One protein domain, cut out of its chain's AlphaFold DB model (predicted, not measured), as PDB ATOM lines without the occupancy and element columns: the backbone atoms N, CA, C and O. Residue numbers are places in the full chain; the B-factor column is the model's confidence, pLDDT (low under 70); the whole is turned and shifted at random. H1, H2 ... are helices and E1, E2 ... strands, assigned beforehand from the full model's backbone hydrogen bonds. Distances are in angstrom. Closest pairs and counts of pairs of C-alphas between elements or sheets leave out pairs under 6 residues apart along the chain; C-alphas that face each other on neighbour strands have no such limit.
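Overview. This is residues 114 to 177 of the 177 residues of the protein "SF4 helicase domain-containing protein" of Bacteroidales bacterium (UniProt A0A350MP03). A strongly twisted wall of four antiparallel strands, built round the long hairpin E1 and E2, has the shorter E3 and E4 added in turn beyond E2 and a short helix, H1, at one far end of the long axis, where it only grazes the sheet. The printed part has 64 residues with one named helix and four named strands, along the chain H1 E1 E2 E3 E4; the sheet's order is E1 - E2 - E3 - E4, and the class is mixed, helices and strands. The outline is elongated, 37 by 23 by 16 A, and only just compact, close to loose, with a radius of gyration of the C-alphas of 12.8 A.

Along the chain. After residues 114 to 123, H1 holds residues 124 to 130, beginning at C-alpha 124 (127.743, 136.961, 113.038). E1, residues 133 to 138, is 16.7 A long. E2, residues 146 to 156, is the longest strand at 28.6 A. E3 is residues 164 to 168, 13.0 A, and E4 is residues 173 to 176, ending at C-alpha 176 (103.180, 140.750, 109.077).

Arrangement. The strands form a meander, each the antiparallel neighbour of the one before. In the hairpin E1 and E2, at 159 degrees, N 136 and O 152 are 2.9 A apart, within hydrogen-bond range. In the hairpin E2 and E3, N 151 and O 165 are 2.8 A apart. In the hairpin E3 and E4, N 166 and O 175 are 2.8 A apart. The edge strands E1 and E4 are apart. Residues 142 to 143 pair antiparallel with residues 146 to 147 of E2. H1 only grazes the sheet with residues 127 to 128; its closest C-alphas to E1 are Leu 127 and Ile 134, 7.8 A. In H1, 2 of 3 O i to N i+4 pairs are within hydrogen-bond range.

Size, cuts and confidence. The C-alphas farthest apart, Gly 129 and Asp 144, are 37.6 A apart. The printed part has no cut and no long link. Mean pLDDT of the printed part is 71.7; 30 residues are under 70, among them 114 to 125 and 140 to 147.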
ATOM      1  N   LYS A 114     111.516 135.545 118.999       53.97
ATOM      2  CA  LYS A 114     111.019 136.908 119.307       53.97
ATOM      3  C   LYS A 114     112.135 137.941 119.477       53.97
ATOM      4  O   LYS A 114     111.869 139.130 119.410       53.97
ATOM      5  N   ASN A 115     113.362 137.475 119.702       55.84
ATOM      6  CA  ASN A 115     114.568 138.289 119.800       55.84
ATOM      7  C   ASN A 115     115.668 137.700 118.913       55.84
ATOM      8  O   ASN A 115     116.821 137.632 119.342       55.84
ATOM      9  N   ALA A 116     115.318 137.195 117.723       58.09
ATOM     10  CA  ALA A 116     116.326 136.800 116.757       58.09
ATOM     11  C   ALA A 116     117.182 138.040 116.459       58.09
ATOM     12  O   ALA A 116     116.738 139.012 115.857       58.09
ATOM     13  N   ASP A 117     118.399 138.025 116.988       63.47
ATOM     14  CA  ASP A 117     119.407 139.056 116.821       63.47
ATOM     15  C   ASP A 117     120.559 138.401 116.066       63.47
ATOM     16  O   ASP A 117     120.889 137.232 116.292       63.47
ATOM     17  N   LEU A 118     121.211 139.166 115.197       60.44
ATOM     18  CA  LEU A 118     122.472 138.785 114.581       60.44
ATOM     19  C   LEU A 118     123.477 138.249 115.617       60.44
ATOM     20  O   LEU A 118     124.276 137.372 115.305       60.44
ATOM     21  N   MET A 119     123.422 138.725 116.865       61.12
ATOM     22  CA  MET A 119     124.236 138.229 117.979       61.12
ATOM     23  C   MET A 119     124.102 136.727 118.259       61.12
ATOM     24  O   MET A 119     125.036 136.153 118.830       61.12
ATOM     25  N   LEU A 120     122.986 136.109 117.868       60.88
ATOM     26  CA  LEU A 120     122.668 134.695 118.081       60.88
ATOM     27  C   LEU A 120     123.201 133.783 116.967       60.88
ATOM     28  O   LEU A 120     123.251 132.571 117.165       60.88
ATOM     29  N   ILE A 121     123.646 134.352 115.844       67.50
ATOM     30  CA  ILE A 121     124.236 133.604 114.731       67.50
ATOM     31  C   ILE A 121     125.705 133.289 115.021       67.50
ATOM     32  O   ILE A 121     126.502 134.164 115.380       67.50
ATOM     33  N   SER A 122     126.079 132.024 114.819       62.12
ATOM     34  CA  SER A 122     127.452 131.535 114.982       62.12
ATOM     35  C   SER A 122     128.470 132.325 114.143       62.12
ATOM     36  O   SER A 122     129.544 132.684 114.635       62.12
ATOM     37  N   ASP A 123     128.092 132.700 112.921       67.06
ATOM     38  CA  ASP A 123     128.924 133.421 111.955       67.06
ATOM     39  C   ASP A 123     128.694 134.944 111.924       67.06
ATOM     40  O   ASP A 123     129.073 135.622 110.964       67.06
ATOM     41  N   ARG A 124     128.136 135.536 112.990       68.31
ATOM     42  CA  ARG A 124     127.743 136.961 113.038       68.31
ATOM     43  C   ARG A 124     128.815 137.949 112.580       68.31
ATOM     44  O   ARG A 124     128.511 138.923 111.899       68.31
ATOM     45  N   ASN A 125     130.081 137.695 112.915       67.75
ATOM     46  CA  ASN A 125     131.193 138.574 112.542       67.75
ATOM     47  C   ASN A 125     131.492 138.495 111.036       67.75
ATOM     48  O   ASN A 125     131.884 139.486 110.420       67.75
ATOM     49  N   CYS A 126     131.303 137.318 110.437       73.75
ATOM     50  CA  CYS A 126     131.470 137.086 109.008       73.75
ATOM     51  C   CYS A 126     130.299 137.703 108.229       73.75
ATOM     52  O   CYS A 126     130.516 138.506 107.317       73.75
ATOM     53  N   LEU A 127     129.067 137.383 108.633       74.94
ATOM     54  CA  LEU A 127     127.835 137.811 107.965       74.94
ATOM     55  C   LEU A 127     127.582 139.315 108.137       74.94
ATOM     56  O   LEU A 127     127.342 140.029 107.164       74.94
ATOM     57  N   GLY A 128     127.756 139.835 109.355       69.88
ATOM     58  CA  GLY A 128     127.632 141.256 109.695       69.88
ATOM     59  C   GLY A 128     128.636 142.164 108.971       69.88
ATOM     60  O   GLY A 128     128.408 143.364 108.819       69.88
ATOM     61  N   GLY A 129     129.723 141.619 108.426       75.88
ATOM     62  CA  GLY A 129     130.632 142.370 107.555       75.88
ATOM     63  C   GLY A 129     130.250 142.327 106.074       75.88
ATOM     64  O   GLY A 129     130.421 143.321 105.366       75.88
ATOM     65  N   CYS A 130     129.728 141.192 105.605       84.19
ATOM     66  CA  CYS A 130     129.725 140.857 104.177       84.19
ATOM     67  C   CYS A 130     128.337 140.840 103.530       84.19
ATOM     68  O   CYS A 130     128.237 141.163 102.350       84.19
ATOM     69  N   CYS A 131     127.286 140.492 104.273       87.56
ATOM     70  CA  CYS A 131     125.926 140.386 103.744       87.56
ATOM     71  C   CYS A 131     125.218 141.743 103.787       87.56
ATOM     72  O   CYS A 131     125.291 142.441 104.802       87.56
ATOM     73  N   ASP A 132     124.520 142.119 102.716       89.31
ATOM     74  CA  ASP A 132     123.692 143.333 102.722       89.31
ATOM     75  C   ASP A 132     122.399 143.113 103.506       89.31
ATOM     76  O   ASP A 132     122.032 143.960 104.322       89.31
ATOM     77  N   THR A 133     121.789 141.942 103.317       89.38
ATOM     78  CA  THR A 133     120.559 141.519 103.987       89.38
ATOM     79  C   THR A 133     120.750 140.131 104.587       89.38
ATOM     80  O   THR A 133     121.438 139.291 104.005       89.38
ATOM     81  N   ILE A 134     120.189 139.901 105.774       87.75
ATOM     82  CA  ILE A 134     120.227 138.615 106.474       87.75
ATOM     83  C   ILE A 134     118.810 138.275 106.918       87.75
ATOM     84  O   ILE A 134     118.225 138.995 107.729       87.75
ATOM     85  N   PHE A 135     118.303 137.162 106.397       87.38
ATOM     86  CA  PHE A 135     117.045 136.556 106.810       87.38
ATOM     87  C   PHE A 135     117.329 135.405 107.769       87.38
ATOM     88  O   PHE A 135     118.258 134.628 107.555       87.38
ATOM     89  N   PHE A 136     116.520 135.297 108.815       85.62
ATOM     90  CA  PHE A 136     116.505 134.154 109.715       85.62
ATOM     91  C   PHE A 136     115.143 133.484 109.643       85.62
ATOM     92  O   PHE A 136     114.127 134.162 109.781       85.62
ATOM     93  N   LEU A 137     115.149 132.175 109.406       83.75
ATOM     94  CA  LEU A 137     113.957 131.341 109.331       83.75
ATOM     95  C   LEU A 137     113.921 130.434 110.564       83.75
ATOM     96  O   LEU A 137     114.895 129.730 110.832       83.75
ATOM     97  N   ASP A 138     112.814 130.457 111.300       80.38
ATOM     98  CA  ASP A 138     112.564 129.591 112.453       80.38
ATOM     99  C   ASP A 138     111.260 128.811 112.252       80.38
ATOM    100  O   ASP A 138     110.176 129.396 112.196       80.38
ATOM    101  N   ASP A 139     111.377 127.490 112.143       77.19
ATOM    102  CA  ASP A 139     110.273 126.537 111.993       77.19
ATOM    103  C   ASP A 139     109.855 125.889 113.328       77.19
ATOM    104  O   ASP A 139     108.958 125.047 113.369       77.19
ATOM    105  N   SER A 140     110.485 126.271 114.445       66.25
ATOM    106  CA  SER A 140     110.237 125.669 115.760       66.25
ATOM    107  C   SER A 140     108.916 126.101 116.402       66.25
ATOM    108  O   SER A 140     108.542 125.595 117.464       66.25
ATOM    109  N   MET A 141     108.201 127.030 115.767       61.75
ATOM    110  CA  MET A 141     106.965 127.607 116.271       61.75
ATOM    111  C   MET A 141     105.745 126.804 115.825       61.75
ATOM    112  O   MET A 141     105.284 126.875 114.688       61.75
ATOM    113  N   THR A 142     105.153 126.103 116.786       61.16
ATOM    114  CA  THR A 142     103.734 125.751 116.755       61.16
ATOM    115  C   THR A 142     102.966 126.876 117.440       61.16
ATOM    116  O   THR A 142     103.067 127.036 118.656       61.16
ATOM    117  N   THR A 143     102.238 127.684 116.674       58.88
ATOM    118  CA  THR A 143     101.247 128.612 117.236       58.88
ATOM    119  C   THR A 143      99.945 127.861 117.521       58.88
ATOM    120  O   THR A 143      99.715 126.786 116.959       58.88
ATOM    121  N   ASP A 144      99.079 128.423 118.368       57.31
ATOM    122  CA  ASP A 144      97.728 127.883 118.597       57.31
ATOM    123  C   ASP A 144      96.930 127.786 117.275       57.31
ATOM    124  O   ASP A 144      96.120 126.875 117.080       57.31
ATOM    125  N   ASP A 145      97.257 128.661 116.317       53.88
ATOM    126  CA  ASP A 145      96.648 128.758 114.991       53.88
ATOM    127  C   ASP A 145      97.308 127.868 113.923       53.88
ATOM    128  O   ASP A 145      96.762 127.741 112.828       53.88
ATOM    129  N   GLY A 146      98.402 127.158 114.232       58.94
ATOM    130  CA  GLY A 146      99.074 126.252 113.295       58.94
ATOM    131  C   GLY A 146     100.598 126.218 113.401       58.94
ATOM    132  O   GLY A 146     101.224 127.015 114.100       58.94
ATOM    133  N   ALA A 147     101.204 125.256 112.702       69.44
ATOM    134  CA  ALA A 147     102.641 125.272 112.441       69.44
ATOM    135  C   ALA A 147     102.934 126.317 111.354       69.44
ATOM    136  O   ALA A 147     102.157 126.447 110.407       69.44
ATOM    137  N   GLY A 148     104.051 127.029 111.468       72.38
ATOM    138  CA  GLY A 148     104.464 128.020 110.479       72.38
ATOM    139  C   GLY A 148     105.955 128.325 110.553       72.38
ATOM    140  O   GLY A 148     106.637 127.887 111.480       72.38
ATOM    141  N   VAL A 149     106.457 129.090 109.582       79.50
ATOM    142  CA  VAL A 149     107.846 129.575 109.564       79.50
ATOM    143  C   VAL A 149     107.864 131.052 109.905       79.50
ATOM    144  O   VAL A 149     107.291 131.870 109.188       79.50
ATOM    145  N   TRP A 150     108.566 131.411 110.971       78.19
ATOM    146  CA  TRP A 150     108.896 132.801 111.254       78.19
ATOM    147  C   TRP A 150     110.095 133.226 110.416       78.19
ATOM    148  O   TRP A 150     111.176 132.661 110.544       78.19
ATOM    149  N   MET A 151     109.922 134.257 109.597       83.75
ATOM    150  CA  MET A 151     110.993 134.930 108.878       83.75
ATOM    151  C   MET A 151     111.279 136.273 109.540       83.75
ATOM    152  O   MET A 151     110.390 137.107 109.665       83.75
ATOM    153  N   SER A 152     112.522 136.508 109.950       81.50
ATOM    154  CA  SER A 152     112.955 137.783 110.533       81.50
ATOM    155  C   SER A 152     114.106 138.388 109.741       81.50
ATOM    156  O   SER A 152     115.086 137.704 109.431       81.50
ATOM    157  N   ILE A 153     114.020 139.685 109.445       83.62
ATOM    158  CA  ILE A 153     115.124 140.450 108.864       83.62
ATOM    159  C   ILE A 153     116.051 140.888 109.995       83.62
ATOM    160  O   ILE A 153     115.833 141.907 110.657       83.62
ATOM    161  N   LEU A 154     117.126 140.128 110.197       80.44
ATOM    162  CA  LEU A 154     118.144 140.436 111.206       80.44
ATOM    163  C   LEU A 154     118.995 141.641 110.817       80.44
ATOM    164  O   LEU A 154     119.577 142.315 111.665       80.44
ATOM    165  N   ARG A 155     119.103 141.890 109.512       82.12
ATOM    166  CA  ARG A 155     119.844 143.011 108.946       82.12
ATOM    167  C   ARG A 155     119.320 143.332 107.555       82.12
ATOM    168  O   ARG A 155     119.192 142.419 106.749       82.12
ATOM    169  N   SER A 156     119.178 144.617 107.249       85.06
ATOM    170  CA  SER A 156     119.203 145.154 105.886       85.06
ATOM    171  C   SER A 156     120.047 146.424 105.874       85.06
ATOM    172  O   SER A 156     119.945 147.255 106.779       85.06
ATOM    173  N   ARG A 157     120.904 146.585 104.863       79.88
ATOM    174  CA  ARG A 157     121.615 147.850 104.617       79.88
ATOM    175  C   ARG A 157     120.723 148.929 104.002       79.88
ATOM    176  O   ARG A 157     121.117 150.088 104.043       79.88
ATOM    177  N   ILE A 158     119.589 148.544 103.415       77.81
ATOM    178  CA  ILE A 158     118.696 149.448 102.680       77.81
ATOM    179  C   ILE A 158     117.578 149.937 103.607       77.81
ATOM    180  O   ILE A 158     117.445 151.139 103.811       77.81
ATOM    181  N   ASP A 159     116.860 149.004 104.240       71.56
ATOM    182  CA  ASP A 159     115.596 149.298 104.941       71.56
ATOM    183  C   ASP A 159     115.674 149.147 106.474       71.56
ATOM    184  O   ASP A 159     114.690 149.357 107.177       71.56
ATOM    185  N   GLY A 160     116.846 148.801 107.023       66.50
ATOM    186  CA  GLY A 160     117.024 148.527 108.456       66.50
ATOM    187  C   GLY A 160     116.660 147.091 108.876       66.50
ATOM    188  O   GLY A 160     116.451 146.209 108.051       66.50
ATOM    189  N   SER A 161     116.677 146.804 110.179       67.88
ATOM    190  CA  SER A 161     116.361 145.481 110.753       67.88
ATOM    191  C   SER A 161     115.029 145.502 111.505       67.88
ATOM    192  O   SER A 161     114.618 146.564 111.967       67.88
ATOM    193  N   GLY A 162     114.422 144.332 111.724       65.38
ATOM    194  CA  GLY A 162     113.293 144.178 112.653       65.38
ATOM    195  C   GLY A 162     111.918 143.977 112.018       65.38
ATOM    196  O   GLY A 162     110.939 143.957 112.752       65.38
ATOM    197  N   LEU A 163     111.833 143.797 110.695       70.00
ATOM    198  CA  LEU A 163     110.620 143.254 110.077       70.00
ATOM    199  C   LEU A 163     110.568 141.745 110.329       70.00
ATOM    200  O   LEU A 163     111.526 141.031 109.998       70.00
ATOM    201  N   SER A 164     109.447 141.271 110.863       69.25
ATOM    202  CA  SER A 164     109.172 139.852 111.039       69.25
ATOM    203  C   SER A 164     107.849 139.478 110.377       69.25
ATOM    204  O   SER A 164     106.850 140.184 110.481       69.25
ATOM    205  N   VAL A 165     107.858 138.355 109.667       73.50
ATOM    206  CA  VAL A 165     106.716 137.828 108.923       73.50
ATOM    207  C   VAL A 165     106.539 136.362 109.302       73.50
ATOM    208  O   VAL A 165     107.511 135.610 109.339       73.50
ATOM    209  N   LEU A 166     105.310 135.940 109.573       72.50
ATOM    210  CA  LEU A 166     104.952 134.541 109.789       72.50
ATOM    211  C   LEU A 166     104.360 133.964 108.506       72.50
ATOM    212  O   LEU A 166     103.348 134.461 108.025       72.50
ATOM    213  N   PHE A 167     104.953 132.898 107.981       76.25
ATOM    214  CA  PHE A 167     104.315 132.055 106.977       76.25
ATOM    215  C   PHE A 167     103.489 130.964 107.665       76.25
ATOM    216  O   PHE A 167     104.053 130.097 108.334       76.25
ATOM    217  N   ASP A 168     102.168 131.001 107.509       71.31
ATOM    218  CA  ASP A 168     101.249 129.992 108.036       71.31
ATOM    219  C   ASP A 168     101.072 128.847 107.027       71.31
ATOM    220  O   ASP A 168     100.527 129.045 105.937       71.31
ATOM    221  N   TYR A 169     101.488 127.628 107.398       71.38
ATOM    222  CA  TYR A 169     101.348 126.451 106.537       71.38
ATOM    223  C   TYR A 169      99.892 126.069 106.260       71.38
ATOM    224  O   TYR A 169      99.621 125.434 105.244       71.38
ATOM    225  N   ARG A 170      98.948 126.393 107.156       68.06
ATOM    226  CA  ARG A 170      97.533 126.024 106.985       68.06
ATOM    227  C   ARG A 170      96.870 126.824 105.877       68.06
ATOM    228  O   ARG A 170      96.021 126.287 105.171       68.06
ATOM    229  N   HIS A 171      97.245 128.091 105.751       67.88
ATOM    230  CA  HIS A 171      96.625 129.026 104.818       67.88
ATOM    231  C   HIS A 171      97.534 129.386 103.638       67.88
ATOM    232  O   HIS A 171      97.080 130.084 102.735       67.88
ATOM    233  N   SER A 172      98.789 128.918 103.630       68.38
ATOM    234  CA  SER A 172      99.824 129.292 102.655       68.38
ATOM    235  C   SER A 172      99.959 130.813 102.508       68.38
ATOM    236  O   SER A 172     100.111 131.337 101.406       68.38
ATOM    237  N   GLN A 173      99.859 131.539 103.626       71.19
ATOM    238  CA  GLN A 173      99.840 133.002 103.663       71.19
ATOM    239  C   GLN A 173     100.930 133.564 104.571       71.19
ATOM    240  O   GLN A 173     101.318 132.956 105.568       71.19
ATOM    241  N   PHE A 174     101.404 134.755 104.210       70.75
ATOM    242  CA  PHE A 174     102.312 135.553 105.023       70.75
ATOM    243  C   PHE A 174     101.517 136.560 105.862       70.75
ATOM    244  O   PHE A 174     100.681 137.292 105.334       70.75
ATOM    245  N   HIS A 175     101.813 136.625 107.156       71.25
ATOM    246  CA  HIS A 175     101.252 137.577 108.107       71.25
ATOM    247  C   HIS A 175     102.376 138.466 108.648       71.25
ATOM    248  O   HIS A 175     103.341 137.959 109.221       71.25
ATOM    249  N   GLU A 176     102.268 139.779 108.458       68.88
ATOM    250  CA  GLU A 176     103.180 140.750 109.077       68.88
ATOM    251  C   GLU A 176     102.858 140.902 110.572       68.88
ATOM    252  O   GLU A 176     101.682 140.918 110.950       68.88
ATOM    253  N   TYR A 177     103.897 141.005 111.407       58.50
ATOM    254  CA  TYR A 177     103.800 141.165 112.863       58.50
ATOM    255  C   TYR A 177     104.653 142.325 113.377       58.50
ATOM    256  O   TYR A 177     105.772 142.520 112.852       58.50
TER     257      TYR A 177